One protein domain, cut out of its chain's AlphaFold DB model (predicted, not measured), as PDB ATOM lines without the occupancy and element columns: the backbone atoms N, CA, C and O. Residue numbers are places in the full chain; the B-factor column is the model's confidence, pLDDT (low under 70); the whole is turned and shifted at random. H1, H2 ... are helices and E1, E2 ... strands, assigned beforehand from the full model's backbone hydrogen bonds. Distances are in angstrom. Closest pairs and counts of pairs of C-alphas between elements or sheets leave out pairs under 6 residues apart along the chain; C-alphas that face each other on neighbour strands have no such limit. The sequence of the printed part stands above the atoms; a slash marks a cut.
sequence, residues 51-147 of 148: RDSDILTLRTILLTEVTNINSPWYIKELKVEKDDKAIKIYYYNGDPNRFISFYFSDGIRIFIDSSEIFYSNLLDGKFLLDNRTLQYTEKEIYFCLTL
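This is residues 51 to 147 of the 148 residues of the protein "Prepilin-type N-terminal cleavage/methylation domain-containing protein" of Thiospirochaeta perfilievii (UniProt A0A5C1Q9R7). Two antiparallel sheets, one of five strands and one of three, form the two walls of a wedge that come nearest each other at E2 and E6, and the one long helix, H1, lies in the mouth of the wedge, running along the strands of both walls. The 97 printed residues hold one named helix and eight named strands, in the order H1 E1 E2 E3 E4 E5 E6 E7 E8, and the class is mixed, helices and strands. The larger sheet has the order E1 - E2 - E3 - E4 - E5 and the smaller E6 - E7 - E8. The whole is compact, with a radius of gyration of the C-alphas of 12.8 A, and elongated, spanning 39 by 24 by 24 A.

H1, residues 51 to 69, has 14 of 15 O i to N i+4 pairs within hydrogen-bond range. E1, residues 79 to 82, and E2, residues 86 to 90, form a hairpin, with N 81 and O 88 2.8 A apart. E3, residues 99 to 103, is the antiparallel neighbour of E2, with N 89 and O 100 2.8 A apart. E4, residues 108 to 112, pairs with E3 through N 101 and O 111, 2.9 A, and E5, residues 115 to 120, with E4 through N 110 and O 118, 2.9 A. E1 to E5 are a meander, each strand the antiparallel neighbour of the one before. H1 is on this sheet at a height of 9.7 A, over E4, E5 and, only just, with 3 C-alphas, E3. On the local plane it stands at 28 degrees to E4, only just along the strands. The closest C-alphas of H1 and E5 are those of Asp 54 and Ser 120, 6.6 A apart. E6, residues 126 to 130, E7, residues 133 to 138, and E8, residues 141 to 146, form a second meander, with N 128 and O 135 2.8 A apart and N 136 and O 143 2.8 A apart. H1 is also on this sheet, at a height of 10.0 A, over E8 and along it at 1 degree on the local plane. Their closest C-alphas, of Arg 59 and Phe 143, are 7.8 A apart. Between the sheets, the closest C-alphas of E2 and E6 are those of Ile 87 and Phe 127, 7.9 A apart, while E1 and E8 are apart.

H1 begins at C-alpha 51, (256.049, 256.001, 265.328), and is 26.1 A long. E5 measures 15.1 A, E7 16.1 A and E8 16.7 A. E1 begins at C-alpha 79, (277.022, 278.759, 268.903), and E8 ends at C-alpha 146, (276.525, 265.215, 274.333).

The two C-alphas farthest apart, of Arg 51 and Tyr 74, are 39.1 A apart. The printed part has no cut and no long link; H1 to E1 and E2 to E3 are short, and the others are tight. The mean pLDDT of the printed part is 82.4, and residues 68 to 77 are under 70.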
ATOM      1  N   ARG A  51     255.468 255.154 264.285       87.94
ATOM      2  CA  ARG A  51     256.049 256.001 265.328       87.94
ATOM      3  C   ARG A  51     257.374 255.421 265.841       87.94
ATOM      4  O   ARG A  51     258.358 256.150 265.917       87.94
ATOM      5  N   ASP A  52     257.423 254.125 266.144       87.69
ATOM      6  CA  ASP A  52     258.645 253.462 266.619       87.69
ATOM      7  C   ASP A  52     259.758 253.484 265.557       87.69
ATOM      8  O   ASP A  52     260.927 253.726 265.870       87.69
ATOM      9  N   SER A  53     259.398 253.306 264.285       89.44
ATOM     10  CA  SER A  53     260.320 253.458 263.154       89.44
ATOM     11  C   SER A  53     260.871 254.886 263.039       89.44
ATOM     12  O   SER A  53     262.073 255.076 262.822       89.44
ATOM     13  N   ASP A  54     260.022 255.899 263.222       90.31
ATOM     14  CA  ASP A  54     260.424 257.308 263.196       90.31
ATOM     15  C   ASP A  54     261.393 257.630 264.341       90.31
ATOM     16  O   ASP A  54     262.391 258.314 264.125       90.31
ATOM     17  N   ILE A  55     261.167 257.072 265.536       88.25
ATOM     18  CA  ILE A  55     262.080 257.188 266.685       88.25
ATOM     19  C   ILE A  55     263.459 256.599 266.371       88.25
ATOM     20  O   ILE A  55     264.484 257.216 266.677       88.25
ATOM     21  N   LEU A  56     263.510 255.409 265.769       88.94
ATOM     22  CA  LEU A  56     264.775 254.770 265.398       88.94
ATOM     23  C   LEU A  56     265.528 255.578 264.336       88.94
ATOM     24  O   LEU A  56     266.749 255.741 264.426       88.94
ATOM     25  N   THR A  57     264.797 256.120 263.364       89.38
ATOM     26  CA  THR A  57     265.353 256.978 262.311       89.38
ATOM     27  C   THR A  57     265.907 258.268 262.909       89.38
ATOM     28  O   THR A  57     267.066 258.604 262.673       89.38
ATOM     29  N   LEU A  58     265.126 258.929 263.768       88.12
ATOM     30  CA  LEU A  58     265.536 260.119 264.507       88.12
ATOM     31  C   LEU A  58     266.816 259.864 265.306       88.12
ATOM     32  O   LEU A  58     267.774 260.628 265.212       88.12
ATOM     33  N   ARG A  59     266.865 258.765 266.066       85.75
ATOM     34  CA  ARG A  59     268.045 258.392 266.853       85.75
ATOM     35  C   ARG A  59     269.274 258.185 265.973       85.75
ATOM     36  O   ARG A  59     270.358 258.630 266.339       85.75
ATOM     37  N   THR A  60     269.111 257.518 264.834       87.31
ATOM     38  CA  THR A  60     270.209 257.257 263.894       87.31
ATOM     39  C   THR A  60     270.753 258.560 263.325       87.31
ATOM     40  O   THR A  60     271.956 258.790 263.396       87.31
ATOM     41  N   ILE A  61     269.868 259.441 262.857       86.38
ATOM     42  CA  ILE A  61     270.224 260.767 262.342       86.38
ATOM     43  C   ILE A  61     270.976 261.571 263.397       86.38
ATOM     44  O   ILE A  61     272.056 262.083 263.122       86.38
ATOM     45  N   LEU A  62     270.448 261.644 264.620       83.38
ATOM     46  CA  LEU A  62     271.095 262.372 265.707       83.38
ATOM     47  C   LEU A  62     272.496 261.826 265.996       83.38
ATOM     48  O   LEU A  62     273.432 262.604 266.121       83.38
ATOM     49  N   LEU A  63     272.666 260.505 266.069       82.62
ATOM     50  CA  LEU A  63     273.979 259.900 266.298       82.62
ATOM     51  C   LEU A  63     274.959 260.203 265.159       82.62
ATOM     52  O   LEU A  63     276.104 260.556 265.435       82.62
ATOM     53  N   THR A  64     274.521 260.098 263.903       81.56
ATOM     54  CA  THR A  64     275.351 260.420 262.735       81.56
ATOM     55  C   THR A  64     275.754 261.888 262.740       81.56
ATOM     56  O   THR A  64     276.941 262.198 262.658       81.56
ATOM     57  N   GLU A  65     274.811 262.804 262.927       77.19
ATOM     58  CA  GLU A  65     275.118 264.231 262.852       77.19
ATOM     59  C   GLU A  65     275.957 264.731 264.008       77.19
ATOM     60  O   GLU A  65     276.725 265.672 263.871       77.19
ATOM     61  N   VAL A  66     275.903 264.068 265.148       73.38
ATOM     62  CA  VAL A  66     276.686 264.491 266.309       73.38
ATOM     63  C   VAL A  66     278.150 264.161 266.136       73.38
ATOM     64  O   VAL A  66     279.005 264.923 266.580       73.38
ATOM     65  N   THR A  67     278.449 263.105 265.380       70.00
ATOM     66  CA  THR A  67     279.820 262.883 264.919       70.00
ATOM     67  C   THR A  67     280.306 263.981 263.968       70.00
ATOM     68  O   THR A  67     281.501 264.268 263.976       70.00
ATOM     69  N   ASN A  68     279.403 264.642 263.230       67.62
ATOM     70  CA  ASN A  68     279.720 265.778 262.354       67.62
ATOM     71  C   ASN A  68     279.794 267.114 263.116       67.62
ATOM     72  O   ASN A  68     280.573 267.991 262.746       67.62
ATOM     73  N   ILE A  69     279.009 267.270 264.187       67.94
ATOM     74  CA  ILE A  69     278.990 268.464 265.047       67.94
ATOM     75  C   ILE A  69     280.207 268.511 265.982       67.94
ATOM     76  O   ILE A  69     280.479 269.583 266.526       67.94
ATOM     77  N   ASN A  70     280.954 267.400 266.128       62.28
ATOM     78  CA  ASN A  70     282.221 267.345 266.865       62.28
ATOM     79  C   ASN A  70     283.082 268.547 266.502       62.28
ATOM     80  O   ASN A  70     283.679 268.637 265.421       62.28
ATOM     81  N   SER A  71     283.126 269.491 267.431       57.03
ATOM     82  CA  SER A  71     283.890 270.695 267.229       57.03
ATOM     83  C   SER A  71     285.357 270.318 267.396       57.03
ATOM     84  O   SER A  71     285.720 269.644 268.363       57.03
ATOM     85  N   PRO A  72     286.241 270.705 266.461       58.41
ATOM     86  CA  PRO A  72     287.667 270.551 266.673       58.41
ATOM     87  C   PRO A  72     288.059 271.100 268.049       58.41
ATOM     88  O   PRO A  72     287.525 272.122 268.477       58.41
ATOM     89  N   TRP A  73     289.020 270.455 268.712       57.09
ATOM     90  CA  TRP A  73     289.467 270.744 270.088       57.09
ATOM     91  C   TRP A  73     289.798 272.222 270.393       57.09
ATOM     92  O   TRP A  73     289.950 272.593 271.555       57.09
ATOM     93  N   TYR A  74     289.930 273.067 269.369       57.59
ATOM     94  CA  TYR A  74     290.214 274.498 269.465       57.59
ATOM     95  C   TYR A  74     288.971 275.411 269.499       57.59
ATOM     96  O   TYR A  74     289.119 276.608 269.750       57.59
ATOM     97  N   ILE A  75     287.757 274.900 269.266       63.59
ATOM     98  CA  ILE A  75     286.528 275.703 269.356       63.59
ATOM     99  C   ILE A  75     286.034 275.685 270.804       63.59
ATOM    100  O   ILE A  75     285.592 274.664 271.327       63.59
ATOM    101  N   LYS A  76     286.125 276.839 271.473       61.78
ATOM    102  CA  LYS A  76     285.776 276.964 272.896       61.78
ATOM    103  C   LYS A  76     284.276 276.920 273.168       61.78
ATOM    104  O   LYS A  76     283.898 276.455 274.239       61.78
ATOM    105  N   GLU A  77     283.430 277.379 272.247       69.88
ATOM    106  CA  GLU A  77     281.989 277.534 272.482       69.88
ATOM    107  C   GLU A  77     281.172 277.168 271.234       69.88
ATOM    108  O   GLU A  77     281.423 277.671 270.140       69.88
ATOM    109  N   LEU A  78     280.188 276.281 271.408       76.38
ATOM    110  CA  LEU A  78     279.178 275.974 270.397       76.38
ATOM    111  C   LEU A  78     278.195 277.142 270.314       76.38
ATOM    112  O   LEU A  78     277.560 277.490 271.312       76.38
ATOM    113  N   LYS A  79     278.039 277.729 269.124       85.00
ATOM    114  CA  LYS A  79     277.022 278.759 268.903       85.00
ATOM    115  C   LYS A  79     275.659 278.084 268.757       85.00
ATOM    116  O   LYS A  79     275.439 277.300 267.834       85.00
ATOM    117  N   VAL A  80     274.742 278.417 269.661       86.75
ATOM    118  CA  VAL A  80     273.375 277.887 269.684       86.75
ATOM    119  C   VAL A  80     272.389 279.043 269.660       86.75
ATOM    120  O   VAL A  80     272.506 279.981 270.445       86.75
ATOM    121  N   GLU A  81     271.393 278.948 268.789       89.81
ATOM    122  CA  GLU A  81     270.234 279.832 268.770       89.81
ATOM    123  C   GLU A  81     269.001 279.022 269.178       89.81
ATOM    124  O   GLU A  81     268.702 277.980 268.591       89.81
ATOM    125  N   LYS A  82     268.309 279.474 270.224       88.19
ATOM    126  CA  LYS A  82     267.098 278.832 270.737       88.19
ATOM    127  C   LYS A  82     265.922 279.785 270.581       88.19
ATOM    128  O   LYS A  82     265.979 280.918 271.050       88.19
ATOM    129  N   ASP A  83     264.878 279.279 269.953       87.38
ATOM    130  CA  ASP A  83     263.560 279.887 269.826       87.38
ATOM    131  C   ASP A  83     262.528 278.969 270.511       87.38
ATOM    132  O   ASP A  83     262.811 277.804 270.811       87.38
ATOM    133  N   ASP A  84     261.315 279.462 270.739       84.56
ATOM    134  CA  ASP A  84     260.212 278.716 271.356       84.56
ATOM    135  C   ASP A  84     259.856 277.448 270.569       84.56
ATOM    136  O   ASP A  84     259.351 276.471 271.125       84.56
ATOM    137  N   LYS A  85     260.121 277.460 269.261       88.25
ATOM    138  CA  LYS A  85     259.755 276.388 268.328       88.25
ATOM    139  C   LYS A  85     260.945 275.728 267.653       88.25
ATOM    140  O   LYS A  85     260.724 274.787 266.890       88.25
ATOM    141  N   ALA A  86     262.165 276.212 267.886       89.50
ATOM    142  CA  ALA A  86     263.333 275.701 267.194       89.50
ATOM    143  C   ALA A  86     264.618 275.779 268.020       89.50
ATOM    144  O   ALA A  86     264.846 276.724 268.768       89.50
ATOM    145  N   ILE A  87     265.498 274.799 267.837       90.12
ATOM    146  CA  ILE A  87     266.880 274.845 268.320       90.12
ATOM    147  C   ILE A  87     267.781 274.761 267.101       90.12
ATOM    148  O   ILE A  87     267.677 273.812 266.329       90.12
ATOM    149  N   LYS A  88     268.679 275.726 266.934       90.44
ATOM    150  CA  LYS A  88     269.685 275.734 265.878       90.44
ATOM    151  C   LYS A  88     271.075 275.683 266.493       90.44
ATOM    152  O   LYS A  88     271.407 276.479 267.367       90.44
ATOM    153  N   ILE A  89     271.881 274.737 266.036       87.50
ATOM    154  CA  ILE A  89     273.240 274.496 266.509       87.50
ATOM    155  C   ILE A  89     274.163 274.679 265.316       87.50
ATOM    156  O   ILE A  89     274.071 273.943 264.332       87.50
ATOM    157  N   TYR A  90     275.035 275.676 265.400       85.50
ATOM    158  CA  TYR A  90     276.011 275.955 264.360       85.50
ATOM    159  C   TYR A  90     277.287 275.164 264.628       85.50
ATOM    160  O   TYR A  90     277.787 275.138 265.755       85.50
ATOM    161  N   TYR A  91     277.827 274.551 263.582       77.81
ATOM    162  CA  TYR A  91     279.090 273.819 263.620       77.81
ATOM    163  C   TYR A  91     280.121 274.508 262.703       77.81
ATOM    164  O   TYR A  91     279.820 275.531 262.091       77.81
ATOM    165  N   TYR A  92     281.380 274.055 262.692       74.12
ATOM    166  CA  TYR A  92     282.495 274.748 262.012       74.12
ATOM    167  C   TYR A  92     282.671 276.227 262.415       74.12
ATOM    168  O   TYR A  92     282.644 277.132 261.585       74.12
ATOM    169  N   ASN A  93     282.903 276.480 263.708       73.31
ATOM    170  CA  ASN A  93     283.204 277.817 264.248       73.31
ATOM    171  C   ASN A  93     282.065 278.840 264.062       73.31
ATOM    172  O   ASN A  93     282.303 280.040 263.932       73.31
ATOM    173  N   GLY A  94     280.819 278.361 264.053       72.38
ATOM    174  CA  GLY A  94     279.650 279.226 263.955       72.38
ATOM    175  C   GLY A  94     279.366 279.744 262.544       72.38
ATOM    176  O   GLY A  94     278.706 280.778 262.431       72.38
ATOM    177  N   ASP A  95     279.859 279.068 261.494       80.94
ATOM    178  CA  ASP A  95     279.524 279.406 260.105       80.94
ATOM    179  C   ASP A  95     277.993 279.424 259.941       80.94
ATOM    180  O   ASP A  95     277.341 278.404 260.179       80.94
ATOM    181  N   PRO A  96     277.390 280.558 259.537       84.12
ATOM    182  CA  PRO A  96     275.942 280.681 259.421       84.12
ATOM    183  C   PRO A  96     275.317 279.715 258.405       84.12
ATOM    184  O   PRO A  96     274.108 279.492 258.464       84.12
ATOM    185  N   ASN A  97     276.115 279.141 257.501       86.81
ATOM    186  CA  ASN A  97     275.667 278.171 256.503       86.81
ATOM    187  C   ASN A  97     275.775 276.718 256.979       86.81
ATOM    188  O   ASN A  97     275.236 275.837 256.315       86.81
ATOM    189  N   ARG A  98     276.472 276.466 258.096       85.00
ATOM    190  CA  ARG A  98     276.698 275.130 258.652       85.00
ATOM    191  C   ARG A  98     275.970 274.989 259.974       85.00
ATOM    192  O   ARG A  98     276.474 275.366 261.034       85.00
ATOM    193  N   PHE A  99     274.751 274.473 259.909       88.06
ATOM    194  CA  PHE A  99     273.923 274.307 261.096       88.06
ATOM    195  C   PHE A  99     273.025 273.085 261.003       88.06
ATOM    196  O   PHE A  99     272.537 272.725 259.933       88.06
ATOM    197  N   ILE A 100     272.768 272.491 262.161       88.12
ATOM    198  CA  ILE A 100     271.630 271.605 262.354       88.12
ATOM    199  C   ILE A 100     270.527 272.406 263.036       88.12
ATOM    200  O   ILE A 100     270.784 273.166 263.973       88.12
ATOM    201  N   SER A 101     269.295 272.283 262.563       90.50
ATOM    202  CA  SER A 101     268.147 272.898 263.224       90.50
ATOM    203  C   SER A 101     267.022 271.910 263.425       90.50
ATOM    204  O   SER A 101     266.658 271.182 262.507       90.50
ATOM    205  N   PHE A 102     266.459 271.949 264.621       90.19
ATOM    206  CA  PHE A 102     265.355 271.132 265.083       90.19
ATOM    207  C   PHE A 102     264.133 272.035 265.232       90.19
ATOM    208  O   PHE A 102     264.240 273.043 265.925       90.19
ATOM    209  N   TYR A 103     263.005 271.704 264.606       90.81
ATOM    210  CA  TYR A 103     261.744 272.455 264.707       90.81
ATOM    211  C   TYR A 103     260.625 271.589 265.292       90.81
ATOM    212  O   TYR A 103     260.563 270.396 264.991       90.81
ATOM    213  N   PHE A 104     259.737 272.209 266.082       86.62
ATOM    214  CA  PHE A 104     258.779 271.506 266.955       86.62
ATOM    215  C   PHE A 104     257.311 271.971 266.855       86.62
ATOM    216  O   PHE A 104     256.545 271.751 267.790       86.62
ATOM    217  N   SER A 105     256.889 272.678 265.798       81.31
ATOM    218  CA  SER A 105     255.520 273.227 265.741       81.31
ATOM    219  C   SER A 105     254.440 272.198 265.399       81.31
ATOM    220  O   SER A 105     253.405 272.175 266.051       81.31
ATOM    221  N   ASP A 106     254.685 271.365 264.386       83.81
ATOM    222  CA  ASP A 106     253.728 270.397 263.829       83.81
ATOM    223  C   ASP A 106     254.435 269.054 263.627       83.81
ATOM    224  O   ASP A 106     254.635 268.583 262.504       83.81
ATOM    225  N   GLY A 107     254.904 268.492 264.739       87.44
ATOM    226  CA  GLY A 107     255.828 267.366 264.759       87.44
ATOM    227  C   GLY A 107     257.289 267.809 264.796       87.44
ATOM    228  O   GLY A 107     257.602 268.967 265.082       87.44
ATOM    229  N   ILE A 108     258.188 266.875 264.506       90.19
ATOM    230  CA  ILE A 108     259.634 267.092 264.548       90.19
ATOM    231  C   ILE A 108     260.157 267.211 263.130       90.19
ATOM    232  O   ILE A 108     259.963 266.308 262.315       90.19
ATOM    233  N   ARG A 109     260.869 268.304 262.856       92.62
ATOM    234  CA  ARG A 109     261.636 268.479 261.619       92.62
ATOM    235  C   ARG A 109     263.093 268.727 261.937       92.62
ATOM    236  O   ARG A 109     263.400 269.487 262.857       92.62
ATOM    237  N   ILE A 110     263.976 268.114 261.160       90.94
ATOM    238  CA  ILE A 110     265.419 268.324 261.260       90.94
ATOM    239  C   ILE A 110     265.933 268.795 259.915       90.94
ATOM    240  O   ILE A 110     265.682 268.167 258.886       90.94
ATOM    241  N   PHE A 111     266.688 269.885 259.951       91.50
ATOM    242  CA  PHE A 111     267.379 270.421 258.793       91.50
ATOM    243  C   PHE A 111     268.879 270.431 259.033       91.50
ATOM    244  O   PHE A 111     269.317 270.766 260.135       91.50
ATOM    245  N   ILE A 112     269.637 270.145 257.981       89.31
ATOM    246  CA  ILE A 112     271.085 270.348 257.904       89.31
ATOM    247  C   ILE A 112     271.345 271.318 256.766       89.31
ATOM    248  O   ILE A 112     270.923 271.064 255.638       89.31
ATOM    249  N   ASP A 113     272.025 272.425 257.049       89.94
ATOM    250  CA  ASP A 113     272.440 273.411 256.042       89.94
ATOM    251  C   ASP A 113     271.266 273.856 255.147       89.94
ATOM    252  O   ASP A 113     271.403 274.076 253.946       89.94
ATOM    253  N   SER A 114     270.079 273.988 255.751       88.69
ATOM    254  CA  SER A 114     268.784 274.301 255.110       88.69
ATOM    255  C   SER A 114     268.078 273.158 254.363       88.69
ATOM    256  O   SER A 114     266.955 273.356 253.905       88.69
ATOM    257  N   SER A 115     268.666 271.967 254.270       91.69
ATOM    258  CA  SER A 115     268.017 270.781 253.691       91.69
ATOM    259  C   SER A 115     267.261 270.002 254.764       91.69
ATOM    260  O   SER A 115     267.854 269.633 255.774       91.69
ATOM    261  N   GLU A 116     265.968 269.739 254.559       93.06
ATOM    262  CA  GLU A 116     265.194 268.866 255.449       93.06
ATOM    263  C   GLU A 116     265.659 267.420 255.269       93.06
ATOM    264  O   GLU A 116     265.606 266.873 254.169       93.06
ATOM    265  N   ILE A 117     266.129 266.811 256.352       92.62
ATOM    266  CA  ILE A 117     266.602 265.422 256.352       92.62
ATOM    267  C   ILE A 117     265.654 264.482 257.090       92.62
ATOM    268  O   ILE A 117     265.739 263.265 256.940       92.62
ATOM    269  N   PHE A 118     264.761 265.040 257.905       93.25
ATOM    270  CA  PHE A 118     263.804 264.278 258.686       93.25
ATOM    271  C   PHE A 118     262.556 265.100 258.951       93.25
ATOM    272  O   PHE A 118     262.638 266.264 259.348       93.25
ATOM    273  N   TYR A 119     261.415 264.437 258.823       92.88
ATOM    274  CA  TYR A 119     260.128 264.932 259.266       92.88
ATOM    275  C   TYR A 119     259.316 263.772 259.830       92.88
ATOM    276  O   TYR A 119     259.176 262.735 259.184       92.88
ATOM    277  N   SER A 120     258.738 263.976 261.009       92.06
ATOM    278  CA  SER A 120     257.679 263.119 261.523       92.06
ATOM    279  C   SER A 120     256.601 263.952 262.198       92.06
ATOM    280  O   SER A 120     256.887 264.785 263.056       92.06
ATOM    281  N   ASN A 121     255.348 263.684 261.836       92.00
ATOM    282  CA  ASN A 121     254.158 264.215 262.503       92.00
ATOM    283  C   ASN A 121     253.610 263.277 263.591       92.00
ATOM    284  O   ASN A 121     252.594 263.590 264.210       92.00
ATOM    285  N   LEU A 122     254.237 262.114 263.789       89.56
ATOM    286  CA  LEU A 122     253.849 261.128 264.801       89.56
ATOM    287  C   LEU A 122     254.583 261.332 266.128       89.56
ATOM    288  O   LEU A 122     254.182 260.748 267.138       89.56
ATOM    289  N   LEU A 123     255.648 262.133 266.106       88.44
ATOM    290  CA  LEU A 123     256.462 262.470 267.262       88.44
ATOM    291  C   LEU A 123     256.056 263.836 267.814       88.44
ATOM    292  O   LEU A 123     256.010 264.822 267.080       88.44
ATOM    293  N   ASP A 124     255.792 263.885 269.115       86.44
ATOM    294  CA  ASP A 124     255.392 265.086 269.860       86.44
ATOM    295  C   ASP A 124     256.375 265.430 270.995       86.44
ATOM    296  O   ASP A 124     256.075 266.227 271.890       86.44
ATOM    297  N   GLY A 125     257.561 264.820 270.965       83.69
ATOM    298  CA  GLY A 125     258.586 265.010 271.977       83.69
ATOM    299  C   GLY A 125     259.195 266.404 271.978       83.69
ATOM    300  O   GLY A 125     259.115 267.173 271.020       83.69
ATOM    301  N   LYS A 126     259.853 266.726 273.090       83.88
ATOM    302  CA  LYS A 126     260.525 268.011 273.292       83.88
ATOM    303  C   LYS A 126     262.026 267.824 273.254       83.88
ATOM    304  O   LYS A 126     262.550 266.880 273.845       83.88
ATOM    305  N   PHE A 127     262.706 268.773 272.624       85.25
ATOM    306  CA  PHE A 127     264.148 268.894 272.738       85.25
ATOM    307  C   PHE A 127     264.510 269.944 273.782       85.25
ATOM    308  O   PHE A 127     263.981 271.057 273.794       85.25
ATOM    309  N   LEU A 128     265.440 269.588 274.654       85.00
ATOM    310  CA  LEU A 128     266.038 270.464 275.644       85.00
ATOM    311  C   LEU A 128     267.541 270.447 275.415       85.00
ATOM    312  O   LEU A 128     268.143 269.384 275.359       85.00
ATOM    313  N   LEU A 129     268.145 271.620 275.265       83.00
ATOM    314  CA  LEU A 129     269.594 271.744 275.255       83.00
ATOM    315  C   LEU A 129     270.041 272.312 276.601       83.00
ATOM    316  O   LEU A 129     269.660 273.434 276.937       83.00
ATOM    317  N   ASP A 130     270.837 271.544 277.339       83.00
ATOM    318  CA  ASP A 130     271.443 271.946 278.612       83.00
ATOM    319  C   ASP A 130     272.929 271.572 278.617       83.00
ATOM    320  O   ASP A 130     273.269 270.426 278.342       83.00
ATOM    321  N   ASN A 131     273.824 272.527 278.880       77.69
ATOM    322  CA  ASN A 131     275.277 272.303 278.958       77.69
ATOM    323  C   ASN A 131     275.840 271.374 277.858       77.69
ATOM    324  O   ASN A 131     276.456 270.347 278.146       77.69
ATOM    325  N   ARG A 132     275.613 271.729 276.582       76.81
ATOM    326  CA  ARG A 132     276.008 270.952 275.380       76.81
ATOM    327  C   ARG A 132     275.348 269.583 275.240       76.81
ATOM    328  O   ARG A 132     275.730 268.798 274.381       76.81
ATOM    329  N   THR A 133     274.349 269.290 276.050       80.62
ATOM    330  CA  THR A 133     273.619 268.037 276.006       80.62
ATOM    331  C   THR A 133     272.253 268.279 275.395       80.62
ATOM    332  O   THR A 133     271.418 268.968 275.979       80.62
ATOM    333  N   LEU A 134     272.033 267.733 274.201       83.00
ATOM    334  CA  LEU A 134     270.737 267.717 273.546       83.00
ATOM    335  C   LEU A 134     269.951 266.514 274.065       83.00
ATOM    336  O   LEU A 134     270.317 265.361 273.844       83.00
ATOM    337  N   GLN A 135     268.874 266.798 274.776       86.25
ATOM    338  CA  GLN A 135     267.964 265.813 275.327       86.25
ATOM    339  C   GLN A 135     266.681 265.817 274.513       86.25
ATOM    340  O   GLN A 135     266.048 266.857 274.363       86.25
ATOM    341  N   TYR A 136     266.284 264.655 274.019       85.81
ATOM    342  CA  TYR A 136     264.960 264.410 273.472       85.81
ATOM    343  C   TYR A 136     264.135 263.645 274.500       85.81
ATOM    344  O   TYR A 136     264.580 262.601 274.977       85.81
ATOM    345  N   THR A 137     262.951 264.153 274.839       84.06
ATOM    346  CA  THR A 137     262.023 263.481 275.758       84.06
ATOM    347  C   THR A 137     260.641 263.362 275.137       84.06
ATOM    348  O   THR A 137     260.017 264.369 274.796       84.06
ATOM    349  N   GLU A 138     260.135 262.134 275.052       83.88
ATOM    350  CA  GLU A 138     258.784 261.825 274.600       83.88
ATOM    351  C   GLU A 138     258.227 260.613 275.355       83.88
ATOM    352  O   GLU A 138     258.633 259.479 275.111       83.88
ATOM    353  N   LYS A 139     257.254 260.828 276.248       81.31
ATOM    354  CA  LYS A 139     256.669 259.767 277.088       81.31
ATOM    355  C   LYS A 139     257.762 258.977 277.833       81.31
ATOM    356  O   LYS A 139     258.378 259.526 278.737       81.31
ATOM    357  N   GLU A 140     258.006 257.724 277.451       72.12
ATOM    358  CA  GLU A 140     259.010 256.823 278.048       72.12
ATOM    359  C   GLU A 140     260.363 256.850 277.319       72.12
ATOM    360  O   GLU A 140     261.302 256.143 277.685       72.12
ATOM    361  N   ILE A 141     260.471 257.655 276.266       71.19
ATOM    362  CA  ILE A 141     261.632 257.703 275.392       71.19
ATOM    363  C   ILE A 141     262.476 258.905 275.776       71.19
ATOM    364  O   ILE A 141     262.034 260.053 275.702       71.19
ATOM    365  N   TYR A 142     263.711 258.616 276.162       77.00
ATOM    366  CA  TYR A 142     264.705 259.604 276.529       77.00
ATOM    367  C   TYR A 142     265.999 259.315 275.779       77.00
ATOM    368  O   TYR A 142     266.594 258.245 275.933       77.00
ATOM    369  N   PHE A 143     266.450 260.279 274.981       77.94
ATOM    370  CA  PHE A 143     267.781 260.238 274.388       77.94
ATOM    371  C   PHE A 143     268.549 261.470 274.808       77.94
ATOM    372  O   PHE A 143     268.068 262.590 274.696       77.94
ATOM    373  N   CYS A 144     269.756 261.233 275.289       75.81
ATOM    374  CA  CYS A 144     270.674 262.247 275.749       75.81
ATOM    375  C   CYS A 144     271.889 262.184 274.849       75.81
ATOM    376  O   CYS A 144     272.443 261.103 274.626       75.81
ATOM    377  N   LEU A 145     272.271 263.326 274.309       72.62
ATOM    378  CA  LEU A 145     273.335 263.381 273.348       72.62
ATOM    379  C   LEU A 145     274.256 264.551 273.671       72.62
ATOM    380  O   LEU A 145     273.841 265.705 273.701       72.62
ATOM    381  N   THR A 146     275.510 264.233 273.960       75.06
ATOM    382  CA  THR A 146     276.525 265.215 274.333       75.06
ATOM    383  C   THR A 146     277.253 265.688 273.084       75.06
ATOM    384  O   THR A 146     277.836 264.886 272.360       75.06
ATOM    385  N   LEU A 147     277.210 266.992 272.843       71.88
ATOM    386  CA  LEU A 147     277.958 267.670 271.791       71.88
ATOM    387  C   LEU A 147     279.375 267.915 272.327       71.88
ATOM    388  O   LEU A 147     279.545 268.679 273.284       71.88
TER     389      LEU A 147